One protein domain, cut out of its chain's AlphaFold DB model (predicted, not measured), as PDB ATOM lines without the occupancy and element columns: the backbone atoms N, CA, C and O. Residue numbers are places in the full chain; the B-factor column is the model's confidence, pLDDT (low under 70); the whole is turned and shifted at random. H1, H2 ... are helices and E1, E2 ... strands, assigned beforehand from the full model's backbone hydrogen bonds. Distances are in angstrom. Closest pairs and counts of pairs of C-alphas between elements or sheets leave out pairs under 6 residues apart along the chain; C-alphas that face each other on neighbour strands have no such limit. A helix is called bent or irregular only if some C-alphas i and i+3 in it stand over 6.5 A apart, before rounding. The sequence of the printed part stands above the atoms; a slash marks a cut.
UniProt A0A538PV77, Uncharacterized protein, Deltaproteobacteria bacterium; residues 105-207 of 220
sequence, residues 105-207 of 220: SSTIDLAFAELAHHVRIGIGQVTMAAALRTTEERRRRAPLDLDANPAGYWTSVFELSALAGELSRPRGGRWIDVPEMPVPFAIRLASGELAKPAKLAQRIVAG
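This is residues 105 to 207 of the 220 residues of an uncharacterized protein of Deltaproteobacteria bacterium (UniProt A0A538PV77). Long helix H3 runs through the middle; H1 crosses it, H2 and H4 pack on it, and the antiparallel two-strand hairpin E1 - E2 is beside H1 and H3. Printed are 103 residues, mostly helix, in order H1, H2, H3, E1, E2, H4. The whole is compact, with a radius of gyration of the C-alphas of 13.1 A and spans of 36 by 34 by 21 A.

H1, residues 105 to 122, begins at C-alpha (-34.421, 16.049, 18.253). H2 is 128 to 141; H3, 150 to 171, 32.2 A long, is irregular, C-alphas 167 and 170 being 7.1 A apart. E1 is 174 to 177, E2 185 to 188, H4 197 to 205, ending at (-58.883, 11.303, 22.917).

H3 touches H1 with residues 159 to 166 alone, closest C-alphas 163 and 116, 4.8 A. H2 and H3 form a helical hairpin, tilt 30 degrees. H4 touches H3, closest C-alphas 201 and 157, 5.2 A. N 176 and O 186 pair at 2.9 A. O i to N i+4 pairs are within hydrogen-bond range throughout H1, H2 and H4, and 16 of 18 in H3.

The printed part has no cut; no link is long. Residue 182 alone has pLDDT under 70.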
ATOM      1  N   SER A 105     -33.966  17.439  18.376       91.88
ATOM      2  CA  SER A 105     -34.421  16.049  18.253       91.88
ATOM      3  C   SER A 105     -34.001  15.176  19.447       91.88
ATOM      4  O   SER A 105     -34.811  14.398  19.936       91.88
ATOM      5  N   SER A 106     -32.792  15.352  19.999       93.38
ATOM      6  CA  SER A 106     -32.365  14.639  21.219       93.38
ATOM      7  C   SER A 106     -33.153  15.058  22.464       93.38
ATOM      8  O   SER A 106     -33.509  14.210  23.279       93.38
ATOM      9  N   THR A 107     -33.460  16.351  22.602       94.75
ATOM     10  CA  THR A 107     -34.283  16.887  23.696       94.75
ATOM     11  C   THR A 107     -35.706  16.334  23.634       94.75
ATOM     12  O   THR A 107     -36.252  15.928  24.657       94.75
ATOM     13  N   ILE A 108     -36.295  16.277  22.436       95.25
ATOM     14  CA  ILE A 108     -37.633  15.718  22.199       95.25
ATOM     15  C   ILE A 108     -37.647  14.217  22.499       95.25
ATOM     16  O   ILE A 108     -38.545  13.739  23.189       95.25
ATOM     17  N   ASP A 109     -36.650  13.474  22.013       95.38
ATOM     18  CA  ASP A 109     -36.556  12.027  22.209       95.38
ATOM     19  C   ASP A 109     -36.430  11.641  23.686       95.38
ATOM     20  O   ASP A 109     -37.126  10.729  24.142       95.38
ATOM     21  N   LEU A 110     -35.617  12.378  24.449       96.50
ATOM     22  CA  LEU A 110     -35.517  12.213  25.897       96.50
ATOM     23  C   LEU A 110     -36.830  12.588  26.598       96.50
ATOM     24  O   LEU A 110     -37.324  11.817  27.418       96.50
ATOM     25  N   ALA A 111     -37.430  13.731  26.253       97.75
ATOM     26  CA  ALA A 111     -38.668  14.184  26.879       97.75
ATOM     27  C   ALA A 111     -39.831  13.204  26.642       97.75
ATOM     28  O   ALA A 111     -40.608  12.935  27.555       97.75
ATOM     29  N   PHE A 112     -39.950  12.602  25.454       97.81
ATOM     30  CA  PHE A 112     -40.950  11.557  25.228       97.81
ATOM     31  C   PHE A 112     -40.691  10.302  26.073       97.81
ATOM     32  O   PHE A 112     -41.645   9.758  26.634       97.81
ATOM     33  N   ALA A 113     -39.435   9.868  26.222       97.31
ATOM     34  CA  ALA A 113     -39.097   8.727  27.077       97.31
ATOM     35  C   ALA A 113     -39.442   8.992  28.553       97.31
ATOM     36  O   ALA A 113     -40.076   8.165  29.217       97.31
ATOM     37  N   GLU A 114     -39.084  10.174  29.060       98.12
ATOM     38  CA  GLU A 114     -39.407  10.606  30.422       98.12
ATOM     39  C   GLU A 114     -40.918  10.714  30.645       98.12
ATOM     40  O   GLU A 114     -41.425  10.257  31.672       98.12
ATOM     41  N   LEU A 115     -41.661  11.264  29.677       98.44
ATOM     42  CA  LEU A 115     -43.118  11.361  29.754       98.44
ATOM     43  C   LEU A 115     -43.766   9.974  29.786       98.44
ATOM     44  O   LEU A 115     -44.621   9.722  30.632       98.44
ATOM     45  N   ALA A 116     -43.347   9.053  28.920       97.94
ATOM     46  CA  ALA A 116     -43.868   7.689  28.912       97.94
ATOM     47  C   ALA A 116     -43.627   6.982  30.255       97.94
ATOM     48  O   ALA A 116     -44.516   6.316  30.794       97.94
ATOM     49  N   HIS A 117     -42.437   7.167  30.835       97.69
ATOM     50  CA  HIS A 117     -42.106   6.636  32.150       97.69
ATOM     51  C   HIS A 117     -42.968   7.256  33.259       97.69
ATOM     52  O   HIS A 117     -43.517   6.520  34.084       97.69
ATOM     53  N   HIS A 118     -43.129   8.583  33.247       97.81
ATOM     54  CA  HIS A 118     -43.986   9.315  34.178       97.81
ATOM     55  C   HIS A 118     -45.430   8.803  34.132       97.81
ATOM     56  O   HIS A 118     -46.000   8.478  35.174       97.81
ATOM     57  N   VAL A 119     -45.996   8.662  32.931       97.69
ATOM     58  CA  VAL A 119     -47.367   8.174  32.732       97.69
ATOM     59  C   VAL A 119     -47.506   6.751  33.249       97.69
ATOM     60  O   VAL A 119     -48.388   6.497  34.065       97.69
ATOM     61  N   ARG A 120     -46.614   5.836  32.843       97.69
ATOM     62  CA  ARG A 120     -46.641   4.425  33.262       97.69
ATOM     63  C   ARG A 120     -46.618   4.271  34.785       97.69
ATOM     64  O   ARG A 120     -47.412   3.498  35.320       97.69
ATOM     65  N   ILE A 121     -45.738   5.005  35.473       97.31
ATOM     66  CA  ILE A 121     -45.687   5.011  36.943       97.31
ATOM     67  C   ILE A 121     -46.965   5.613  37.527       97.31
ATOM     68  O   ILE A 121     -47.544   5.030  38.441       97.31
ATOM     69  N   GLY A 122     -47.433   6.741  36.987       95.25
ATOM     70  CA  GLY A 122     -48.620   7.443  37.478       95.25
ATOM     71  C   GLY A 122     -49.905   6.609  37.432       95.25
ATOM     72  O   GLY A 122     -50.778   6.789  38.276       95.25
ATOM     73  N   ILE A 123     -50.012   5.667  36.488       94.25
ATOM     74  CA  ILE A 123     -51.140   4.721  36.395       94.25
ATOM     75  C   ILE A 123     -50.860   3.354  37.040       94.25
ATOM     76  O   ILE A 123     -51.701   2.458  36.955       94.25
ATOM     77  N   GLY A 124     -49.690   3.173  37.663       94.44
ATOM     78  CA  GLY A 124     -49.334   1.967  38.412       94.44
ATOM     79  C   GLY A 124     -49.138   0.711  37.560       94.44
ATOM     80  O   GLY A 124     -49.365  -0.394  38.048       94.44
ATOM     81  N   GLN A 125     -48.749   0.849  36.288       96.38
ATOM     82  CA  GLN A 125     -48.570  -0.293  35.389       96.38
ATOM     83  C   GLN A 125     -47.109  -0.751  35.323       96.38
ATOM     84  O   GLN A 125     -46.174   0.049  35.258       96.38
ATOM     85  N   VAL A 126     -46.903  -2.070  35.291       92.81
ATOM     86  CA  VAL A 126     -45.555  -2.659  35.222       92.81
ATOM     87  C   VAL A 126     -44.960  -2.471  33.828       92.81
ATOM     88  O   VAL A 126     -43.835  -1.993  33.692       92.81
ATOM     89  N   THR A 127     -45.726  -2.797  32.785       95.12
ATOM     90  CA  THR A 127     -45.249  -2.790  31.396       95.12
ATOM     91  C   THR A 127     -45.769  -1.587  30.618       95.12
ATOM     92  O   THR A 127     -46.859  -1.076  30.880       95.12
ATOM     93  N   MET A 128     -45.001  -1.155  29.613       95.19
ATOM     94  CA  MET A 128     -45.405  -0.069  28.715       95.19
ATOM     95  C   MET A 128     -46.658  -0.433  27.901       95.19
ATOM     96  O   MET A 128     -47.546   0.391  27.716       95.19
ATOM     97  N   ALA A 129     -46.780  -1.696  27.484       95.19
ATOM     98  CA  ALA A 129     -47.937  -2.171  26.730       95.19
ATOM     99  C   ALA A 129     -49.222  -2.161  27.573       95.19
ATOM    100  O   ALA A 129     -50.275  -1.754  27.085       95.19
ATOM    101  N   ALA A 130     -49.144  -2.572  28.845       95.50
ATOM    102  CA  ALA A 130     -50.278  -2.461  29.759       95.50
ATOM    103  C   ALA A 130     -50.637  -0.991  30.011       95.50
ATOM    104  O   ALA A 130     -51.809  -0.631  29.941       95.50
ATOM    105  N   ALA A 131     -49.628  -0.133  30.204       97.00
ATOM    106  CA  ALA A 131     -49.828   1.300  30.366       97.00
ATOM    107  C   ALA A 131     -50.571   1.939  29.190       97.00
ATOM    108  O   ALA A 131     -51.539   2.674  29.405       97.00
ATOM    109  N   LEU A 132     -50.159   1.626  27.959       96.31
ATOM    110  CA  LEU A 132     -50.810   2.126  26.755       96.31
ATOM    111  C   LEU A 132     -52.266   1.667  26.691       96.31
ATOM    112  O   LEU A 132     -53.153   2.513  26.615       96.31
ATOM    113  N   ARG A 133     -52.525   0.358  26.814       95.38
ATOM    114  CA  ARG A 133     -53.893  -0.187  26.754       95.38
ATOM    115  C   ARG A 133     -54.811   0.445  27.796       95.38
ATOM    116  O   ARG A 133     -55.875   0.946  27.446       95.38
ATOM    117  N   THR A 134     -54.382   0.495  29.057       95.81
ATOM    118  CA  THR A 134     -55.161   1.111  30.142       95.81
ATOM    119  C   THR A 134     -55.431   2.593  29.881       95.81
ATOM    120  O   THR A 134     -56.538   3.073  30.132       95.81
ATOM    121  N   THR A 135     -54.445   3.332  29.364       95.25
ATOM    122  CA  THR A 135     -54.612   4.760  29.055       95.25
ATOM    123  C   THR A 135     -55.581   4.964  27.893       95.25
ATOM    124  O   THR A 135     -56.483   5.797  28.004       95.25
ATOM    125  N   GLU A 136     -55.465   4.178  26.818       95.31
ATOM    126  CA  GLU A 136     -56.397   4.237  25.690       95.31
ATOM    127  C   GLU A 136     -57.829   3.891  26.124       95.31
ATOM    128  O   GLU A 136     -58.756   4.636  25.823       95.31
ATOM    129  N   GLU A 137     -58.029   2.797  26.865       94.00
ATOM    130  CA  GLU A 137     -59.345   2.392  27.380       94.00
ATOM    131  C   GLU A 137     -59.977   3.479  28.251       94.00
ATOM    132  O   GLU A 137     -61.156   3.808  28.094       94.00
ATOM    133  N   ARG A 138     -59.188   4.085  29.147       93.69
ATOM    134  CA  ARG A 138     -59.651   5.194  29.985       93.69
ATOM    135  C   ARG A 138     -60.092   6.390  29.143       93.69
ATOM    136  O   ARG A 138     -61.080   7.027  29.497       93.69
ATOM    137  N   ARG A 139     -59.377   6.708  28.057       93.62
ATOM    138  CA  ARG A 139     -59.743   7.809  27.152       93.62
ATOM    139  C   ARG A 139     -60.970   7.483  26.307       93.62
ATOM    140  O   ARG A 139     -61.859   8.320  26.241       93.62
ATOM    141  N   ARG A 140     -61.094   6.261  25.780       92.25
ATOM    142  CA  ARG A 140     -62.302   5.820  25.054       92.25
ATOM    143  C   ARG A 140     -63.562   5.912  25.927       92.25
ATOM    144  O   ARG A 140     -64.618   6.282  25.434       92.25
ATOM    145  N   ARG A 141     -63.455   5.618  27.230       93.88
ATOM    146  CA  ARG A 141     -64.574   5.730  28.191       93.88
ATOM    147  C   ARG A 141     -64.885   7.161  28.632       93.88
ATOM    148  O   ARG A 141     -65.993   7.419  29.087       93.88
ATOM    149  N   ALA A 142     -63.912   8.063  28.555       94.31
ATOM    150  CA  ALA A 142     -64.063   9.460  28.943       94.31
ATOM    151  C   ALA A 142     -63.343  10.372  27.933       94.31
ATOM    152  O   ALA A 142     -62.251  10.881  28.245       94.31
ATOM    153  N   PRO A 143     -63.927  10.552  26.733       94.06
ATOM    154  CA  PRO A 143     -63.384  11.437  25.714       94.06
ATOM    155  C   PRO A 143     -63.228  12.866  26.228       94.06
ATOM    156  O   PRO A 143     -63.916  13.298  27.156       94.06
ATOM    157  N   LEU A 144     -62.307  13.603  25.619       94.88
ATOM    158  CA  LEU A 144     -62.090  15.014  25.892       94.88
ATOM    159  C   LEU A 144     -62.421  15.817  24.643       94.88
ATOM    160  O   LEU A 144     -61.950  15.506  23.550       94.88
ATOM    161  N   ASP A 145     -63.198  16.872  24.834       92.38
ATOM    162  CA  ASP A 145     -63.430  17.874  23.807       92.38
ATOM    163  C   ASP A 145     -62.266  18.877  23.784       92.38
ATOM    164  O   ASP A 145     -61.848  19.393  24.830       92.38
ATOM    165  N   LEU A 146     -61.716  19.116  22.590       91.12
ATOM    166  CA  LEU A 146     -60.558  19.990  22.388       91.12
ATOM    167  C   LEU A 146     -60.875  21.446  22.746       91.12
ATOM    168  O   LEU A 146     -60.037  22.120  23.346       91.12
ATOM    169  N   ASP A 147     -62.063  21.938  22.399       89.69
ATOM    170  CA  ASP A 147     -62.419  23.339  22.605       89.69
ATOM    171  C   ASP A 147     -62.795  23.612  24.072       89.69
ATOM    172  O   ASP A 147     -62.404  24.642  24.630       89.69
ATOM    173  N   ALA A 148     -63.467  22.666  24.732       91.25
ATOM    174  CA  ALA A 148     -63.850  22.759  26.137       91.25
ATOM    175  C   ALA A 148     -62.674  22.523  27.101       91.25
ATOM    176  O   ALA A 148     -62.593  23.174  28.146       91.25
ATOM    177  N   ASN A 149     -61.750  21.606  26.784       91.69
ATOM    178  CA  ASN A 149     -60.591  21.301  27.630       91.69
ATOM    179  C   ASN A 149     -59.304  21.066  26.814       91.69
ATOM    180  O   ASN A 149     -58.761  19.956  26.810       91.69
ATOM    181  N   PRO A 150     -58.735  22.116  26.193       90.81
ATOM    182  CA  PRO A 150     -57.551  21.976  25.347       90.81
ATOM    183  C   PRO A 150     -56.331  21.462  26.117       90.81
ATOM    184  O   PRO A 150     -55.526  20.705  25.582       90.81
ATOM    185  N   ALA A 151     -56.188  21.842  27.392       91.50
ATOM    186  CA  ALA A 151     -55.062  21.403  28.211       91.50
ATOM    187  C   ALA A 151     -55.121  19.911  28.532       91.50
ATOM    188  O   ALA A 151     -54.113  19.220  28.381       91.50
ATOM    189  N   GLY A 152     -56.288  19.405  28.934       94.50
ATOM    190  CA  GLY A 152     -56.482  17.973  29.137       94.50
ATOM    191  C   GLY A 152     -56.341  17.196  27.831       94.50
ATOM    192  O   GLY A 152     -55.652  16.181  27.811       94.50
ATOM    193  N   TYR A 153     -56.935  17.706  26.747       94.56
ATOM    194  CA  TYR A 153     -56.887  17.077  25.430       94.56
ATOM    195  C   TYR A 153     -55.446  16.854  24.966       94.56
ATOM    196  O   TYR A 153     -55.024  15.714  24.768       94.56
ATOM    197  N   TRP A 154     -54.659  17.929  24.866       94.62
ATOM    198  CA  TRP A 154     -53.287  17.839  24.376       94.62
ATOM    199  C   TRP A 154     -52.389  17.045  25.316       94.62
ATOM    200  O   TRP A 154     -51.601  16.233  24.840       94.62
ATOM    201  N   THR A 155     -52.561  17.187  26.635       95.38
ATOM    202  CA  THR A 155     -51.851  16.340  27.606       95.38
ATOM    203  C   THR A 155     -52.083  14.862  27.297       95.38
ATOM    204  O   THR A 155     -51.122  14.132  27.084       95.38
ATOM    205  N   SER A 156     -53.339  14.431  27.153       95.94
ATOM    206  CA  SER A 156     -53.658  13.035  26.840       95.94
ATOM    207  C   SER A 156     -53.119  12.571  25.483       95.94
ATOM    208  O   SER A 156     -52.694  11.423  25.361       95.94
ATOM    209  N   VAL A 157     -53.086  13.446  24.470       95.81
ATOM    210  CA  VAL A 157     -52.475  13.128  23.168       95.81
ATOM    211  C   VAL A 157     -50.976  12.859  23.318       95.81
ATOM    212  O   VAL A 157     -50.485  11.859  22.787       95.81
ATOM    213  N   PHE A 158     -50.251  13.708  24.050       96.81
ATOM    214  CA  PHE A 158     -48.816  13.531  24.290       96.81
ATOM    215  C   PHE A 158     -48.517  12.298  25.141       96.81
ATOM    216  O   PHE A 158     -47.588  11.565  24.818       96.81
ATOM    217  N   GLU A 159     -49.310  12.034  26.179       97.00
ATOM    218  CA  GLU A 159     -49.157  10.850  27.029       97.00
ATOM    219  C   GLU A 159     -49.326   9.551  26.228       97.00
ATOM    220  O   GLU A 159     -48.454   8.683  26.271       97.00
ATOM    221  N   LEU A 160     -50.400   9.432  25.438       96.62
ATOM    222  CA  LEU A 160     -50.621   8.272  24.566       96.62
ATOM    223  C   LEU A 160     -49.508   8.121  23.524       96.62
ATOM    224  O   LEU A 160     -49.003   7.018  23.309       96.62
ATOM    225  N   SER A 161     -49.103   9.233  22.908       95.88
ATOM    226  CA  SER A 161     -48.025   9.244  21.917       95.88
ATOM    227  C   SER A 161     -46.701   8.788  22.530       95.88
ATOM    228  O   SER A 161     -46.013   7.971  21.927       95.88
ATOM    229  N   ALA A 162     -46.372   9.250  23.738       96.94
ATOM    230  CA  ALA A 162     -45.160   8.874  24.460       96.94
ATOM    231  C   ALA A 162     -45.104   7.365  24.735       96.94
ATOM    232  O   ALA A 162     -44.105   6.717  24.422       96.94
ATOM    233  N   LEU A 163     -46.193   6.791  25.261       96.94
ATOM    234  CA  LEU A 163     -46.290   5.351  25.522       96.94
ATOM    235  C   LEU A 163     -46.114   4.527  24.235       96.94
ATOM    236  O   LEU A 163     -45.382   3.538  24.232       96.94
ATOM    237  N   ALA A 164     -46.747   4.951  23.136       93.94
ATOM    238  CA  ALA A 164     -46.598   4.313  21.829       93.94
ATOM    239  C   ALA A 164     -45.157   4.415  21.296       93.94
ATOM    240  O   ALA A 164     -44.598   3.437  20.798       93.94
ATOM    241  N   GLY A 165     -44.525   5.579  21.464       93.56
ATOM    242  CA  GLY A 165     -43.127   5.797  21.102       93.56
ATOM    243  C   GLY A 165     -42.177   4.862  21.825       93.56
ATOM    244  O   GLY A 165     -41.316   4.257  21.187       93.56
ATOM    245  N   GLU A 166     -42.371   4.650  23.121       94.69
ATOM    246  CA  GLU A 166     -41.523   3.724  23.868       94.69
ATOM    247  C   GLU A 166     -41.691   2.261  23.431       94.69
ATOM    248  O   GLU A 166     -40.716   1.509  23.420       94.69
ATOM    249  N   LEU A 167     -42.878   1.858  22.968       94.06
ATOM    250  CA  LEU A 167     -43.078   0.525  22.382       94.06
ATOM    251  C   LEU A 167     -42.358   0.340  21.038       94.06
ATOM    252  O   LEU A 167     -42.046  -0.788  20.666       94.06
ATOM    253  N   SER A 168     -42.037   1.427  20.334       91.94
ATOM    254  CA  SER A 168     -41.280   1.380  19.076       91.94
ATOM    255  C   SER A 168     -39.755   1.300  19.266       91.94
ATOM    256  O   SER A 168     -39.025   0.988  18.321       91.94
ATOM    257  N   ARG A 169     -39.242   1.551  20.483       91.50
ATOM    258  CA  ARG A 169     -37.796   1.585  20.785       91.50
ATOM    259  C   ARG A 169     -37.041   0.313  20.393       91.50
ATOM    260  O   ARG A 169     -35.961   0.463  19.816       91.50
ATOM    261  N   PRO A 170     -37.561  -0.912  20.633       90.81
ATOM    262  CA  PRO A 170     -36.877  -2.146  20.235       90.81
ATOM    263  C   PRO A 170     -36.648  -2.257  18.721       90.81
ATOM    264  O   PRO A 170     -35.710  -2.917  18.291       90.81
ATOM    265  N   ARG A 171     -37.460  -1.564  17.913       87.25
ATOM    266  CA  ARG A 171     -37.364  -1.511  16.443       87.25
ATOM    267  C   ARG A 171     -36.494  -0.342  15.953       87.25
ATOM    268  O   ARG A 171     -36.578   0.079  14.800       87.25
ATOM    269  N   GLY A 172     -35.684   0.231  16.845       89.44
ATOM    270  CA  GLY A 172     -34.839   1.393  16.570       89.44
ATOM    271  C   GLY A 172     -35.588   2.723  16.504       89.44
ATOM    272  O   GLY A 172     -35.017   3.699  16.028       89.44
ATOM    273  N   GLY A 173     -36.834   2.787  16.992       91.31
ATOM    274  CA  GLY A 173     -37.641   4.007  17.002       91.31
ATOM    275  C   GLY A 173     -36.943   5.183  17.696       91.31
ATOM    276  O   GLY A 173     -36.442   5.059  18.824       91.31
ATOM    277  N   ARG A 174     -36.894   6.329  17.014       93.81
ATOM    278  CA  ARG A 174     -36.388   7.606  17.537       93.81
ATOM    279  C   ARG A 174     -37.344   8.731  17.192       93.81
ATOM    280  O   ARG A 174     -37.776   8.838  16.045       93.81
ATOM    281  N   TRP A 175     -37.648   9.574  18.167       94.25
ATOM    282  CA  TRP A 175     -38.441  10.765  17.926       94.25
ATOM    283  C   TRP A 175     -37.647  11.795  17.136       94.25
ATOM    284  O   TRP A 175     -36.471  12.050  17.396       94.25
ATOM    285  N   ILE A 176     -38.324  12.393  16.166       91.50
ATOM    286  CA  ILE A 176     -37.823  13.485  15.345       91.50
ATOM    287  C   ILE A 176     -38.878  14.584  15.282       91.50
ATOM    288  O   ILE A 176     -40.078  14.312  15.381       91.50
ATOM    289  N   ASP A 177     -38.434  15.815  15.085       89.94
ATOM    290  CA  ASP A 177     -39.299  16.900  14.659       89.94
ATOM    291  C   ASP A 177     -39.645  16.769  13.165       89.94
ATOM    292  O   ASP A 177     -38.805  16.406  12.341       89.94
ATOM    293  N   VAL A 178     -40.911  17.019  12.829       87.50
ATOM    294  CA  VAL A 178     -41.453  16.989  11.461       87.50
ATOM    295  C   VAL A 178     -42.280  18.260  11.259       87.50
ATOM    296  O   VAL A 178     -43.449  18.291  11.658       87.50
ATOM    297  N   PRO A 179     -41.688  19.324  10.687       72.12
ATOM    298  CA  PRO A 179     -42.318  20.638  10.591       72.12
ATOM    299  C   PRO A 179     -43.656  20.647   9.851       72.12
ATOM    300  O   PRO A 179     -44.470  21.526  10.086       72.12
ATOM    301  N   GLU A 180     -43.922  19.689   8.966       72.81
ATOM    302  CA  GLU A 180     -45.123  19.667   8.128       72.81
ATOM    303  C   GLU A 180     -46.374  19.145   8.858       72.81
ATOM    304  O   GLU A 180     -47.463  19.117   8.279       72.81
ATOM    305  N   MET A 181     -46.249  18.708  10.116       76.38
ATOM    306  CA  MET A 181     -47.339  18.083  10.866       76.38
ATOM    307  C   MET A 181     -47.966  19.021  11.912       76.38
ATOM    308  O   MET A 181     -47.237  19.736  12.594       76.38
ATOM    309  N   PRO A 182     -49.302  18.966  12.128       65.81
ATOM    310  CA  PRO A 182     -49.977  19.751  13.174       65.81
ATOM    311  C   PRO A 182     -49.463  19.464  14.591       65.81
ATOM    312  O   PRO A 182     -49.393  20.353  15.427       65.81
ATOM    313  N   VAL A 183     -49.084  18.209  14.853       83.81
ATOM    314  CA  VAL A 183     -48.221  17.847  15.981       83.81
ATOM    315  C   VAL A 183     -46.871  17.511  15.362       83.81
ATOM    316  O   VAL A 183     -46.784  16.472  14.700       83.81
ATOM    317  N   PRO A 184     -45.845  18.363  15.513       89.12
ATOM    318  CA  PRO A 184     -44.652  18.337  14.671       89.12
ATOM    319  C   PRO A 184     -43.643  17.276  15.123       89.12
ATOM    320  O   PRO A 184     -42.447  17.539  15.163       89.12
ATOM    321  N   PHE A 185     -44.115  16.083  15.491       92.94
ATOM    322  CA  PHE A 185     -43.288  14.975  15.957       92.94
ATOM    323  C   PHE A 185     -43.692  13.664  15.286       92.94
ATOM    324  O   PHE A 185     -44.877  13.343  15.162       92.94
ATOM    325  N   ALA A 186     -42.691  12.877  14.910       92.94
ATOM    326  CA  ALA A 186     -42.864  11.519  14.413       92.94
ATOM    327  C   ALA A 186     -41.792  10.602  14.997       92.94
ATOM    328  O   ALA A 186     -40.771  11.059  15.508       92.94
ATOM    329  N   ILE A 187     -42.016   9.300  14.883       93.06
ATOM    330  CA  ILE A 187     -41.025   8.282  15.211       93.06
ATOM    331  C   ILE A 187     -40.423   7.798  13.899       93.06
ATOM    332  O   ILE A 187     -41.140   7.285  13.042       93.06
ATOM    333  N   ARG A 188     -39.106   7.918  13.756       93.81
ATOM    334  CA  ARG A 188     -38.346   7.270  12.688       93.81
ATOM    335  C   ARG A 188     -37.905   5.888  13.155       93.81
ATOM    336  O   ARG A 188     -37.190   5.782  14.150       93.81
ATOM    337  N   LEU A 189     -38.336   4.847  12.450       92.94
ATOM    338  CA  LEU A 189     -37.913   3.465  12.687       92.94
ATOM    339  C   LEU A 189     -36.555   3.185  12.032       92.94
ATOM    340  O   LEU A 189     -36.124   3.918  11.139       92.94
ATOM    341  N   ALA A 190     -35.894   2.089  12.424       90.44
ATOM    342  CA  ALA A 190     -34.642   1.664  11.787       90.44
ATOM    343  C   ALA A 190     -34.805   1.361  10.284       90.44
ATOM    344  O   ALA A 190     -33.864   1.545   9.518       90.44
ATOM    345  N   SER A 191     -36.006   0.955   9.859       90.12
ATOM    346  CA  SER A 191     -36.373   0.763   8.449       90.12
ATOM    347  C   SER A 191     -36.455   2.069   7.645       90.12
ATOM    348  O   SER A 191     -36.571   2.025   6.424       90.12
ATOM    349  N   GLY A 192     -36.424   3.231   8.310       89.56
ATOM    350  CA  GLY A 192     -36.642   4.549   7.709       89.56
ATOM    351  C   GLY A 192     -38.112   4.985   7.666       89.56
ATOM    352  O   GLY A 192     -38.390   6.146   7.373       89.56
ATOM    353  N   GLU A 193     -39.046   4.093   8.001       90.81
ATOM    354  CA  GLU A 193     -40.473   4.406   8.074       90.81
ATOM    355  C   GLU A 193     -40.781   5.429   9.182       90.81
ATOM    356  O   GLU A 193     -40.152   5.435  10.245       90.81
ATOM    357  N   LEU A 194     -41.766   6.297   8.922       90.69
ATOM    358  CA  LEU A 194     -42.236   7.313   9.859       90.69
ATOM    359  C   LEU A 194     -43.592   6.929  10.457       90.69
ATOM    360  O   LEU A 194     -44.620   7.040   9.789       90.69
ATOM    361  N   ALA A 195     -43.603   6.584  11.743       89.94
ATOM    362  CA  ALA A 195     -44.830   6.397  12.509       89.94
ATOM    363  C   ALA A 195     -45.298   7.726  13.131       89.94
ATOM    364  O   ALA A 195     -44.499   8.528  13.623       89.94
ATOM    365  N   LYS A 196     -46.614   7.969  13.106       91.00
ATOM    366  CA  LYS A 196     -47.243   9.256  13.468       91.00
ATOM    367  C   LYS A 196     -48.320   9.070  14.548       91.00
ATOM    368  O   LYS A 196     -49.492   9.372  14.302       91.00
ATOM    369  N   PRO A 197     -47.949   8.606  15.757       90.25
ATOM    370  CA  PRO A 197     -48.907   8.171  16.781       90.25
ATOM    371  C   PRO A 197     -49.865   9.281  17.234       90.25
ATOM    372  O   PRO A 197     -51.004   9.008  17.606       90.25
ATOM    373  N   ALA A 198     -49.457  10.551  17.133       90.50
ATOM    374  CA  ALA A 198     -50.288  11.687  17.518       90.50
ATOM    375  C   ALA A 198     -51.623  11.758  16.752       90.50
ATOM    376  O   ALA A 198     -52.601  12.275  17.290       90.50
ATOM    377  N   LYS A 199     -51.697  11.248  15.513       89.25
ATOM    378  CA  LYS A 199     -52.939  11.253  14.723       89.25
ATOM    379  C   LYS A 199     -53.974  10.294  15.311       89.25
ATOM    380  O   LYS A 199     -55.119  10.683  15.527       89.25
ATOM    381  N   LEU A 200     -53.574   9.054  15.585       90.62
ATOM    382  CA  LEU A 200     -54.457   8.068  16.201       90.62
ATOM    383  C   LEU A 200     -54.774   8.446  17.659       90.62
ATOM    384  O   LEU A 200     -55.927   8.352  18.074       90.62
ATOM    385  N   ALA A 201     -53.800   8.981  18.404       93.38
ATOM    386  CA  ALA A 201     -54.021   9.487  19.757       93.38
ATOM    387  C   ALA A 201     -55.098  10.587  19.803       93.38
ATOM    388  O   ALA A 201     -55.987  10.524  20.647       93.38
ATOM    389  N   GLN A 202     -55.082  11.548  18.870       93.31
ATOM    390  CA  GLN A 202     -56.124  12.580  18.763       93.31
ATOM    391  C   GLN A 202     -57.523  11.987  18.548       93.31
ATOM    392  O   GLN A 202     -58.465  12.402  19.223       93.31
ATOM    393  N   ARG A 203     -57.662  10.984  17.667       92.56
ATOM    394  CA  ARG A 203     -58.944  10.291  17.435       92.56
ATOM    395  C   ARG A 203     -59.450   9.609  18.706       92.56
ATOM    396  O   ARG A 203     -60.605   9.795  19.075       92.56
ATOM    397  N   ILE A 204     -58.570   8.876  19.397       93.62
ATOM    398  CA  ILE A 204     -58.890   8.181  20.655       93.62
ATOM    399  C   ILE A 204     -59.317   9.181  21.736       93.62
ATOM    400  O   ILE A 204     -60.325   8.964  22.406       93.62
ATOM    401  N   VAL A 205     -58.573  10.278  21.909       94.06
ATOM    402  CA  VAL A 205     -58.883  11.303  22.917       94.06
ATOM    403  C   VAL A 205     -60.198  12.015  22.596       94.06
ATOM    404  O   VAL A 205     -60.977  12.254  23.512       94.06
ATOM    405  N   ALA A 206     -60.477  12.287  21.318       92.94
ATOM    406  CA  ALA A 206     -61.729  12.894  20.863       92.94
ATOM    407  C   ALA A 206     -62.936  11.935  20.897       92.94
ATOM    408  O   ALA A 206     -64.054  12.362  20.621       92.94
ATOM    409  N   GLY A 207     -62.736  10.645  21.199       88.50
ATOM    410  CA  GLY A 207     -63.807   9.643  21.187       88.50
ATOM    411  C   GLY A 207     -64.340   9.321  19.790       88.50
ATOM    412  O   GLY A 207     -65.438   8.786  19.661       88.50
TER     413      GLY A 207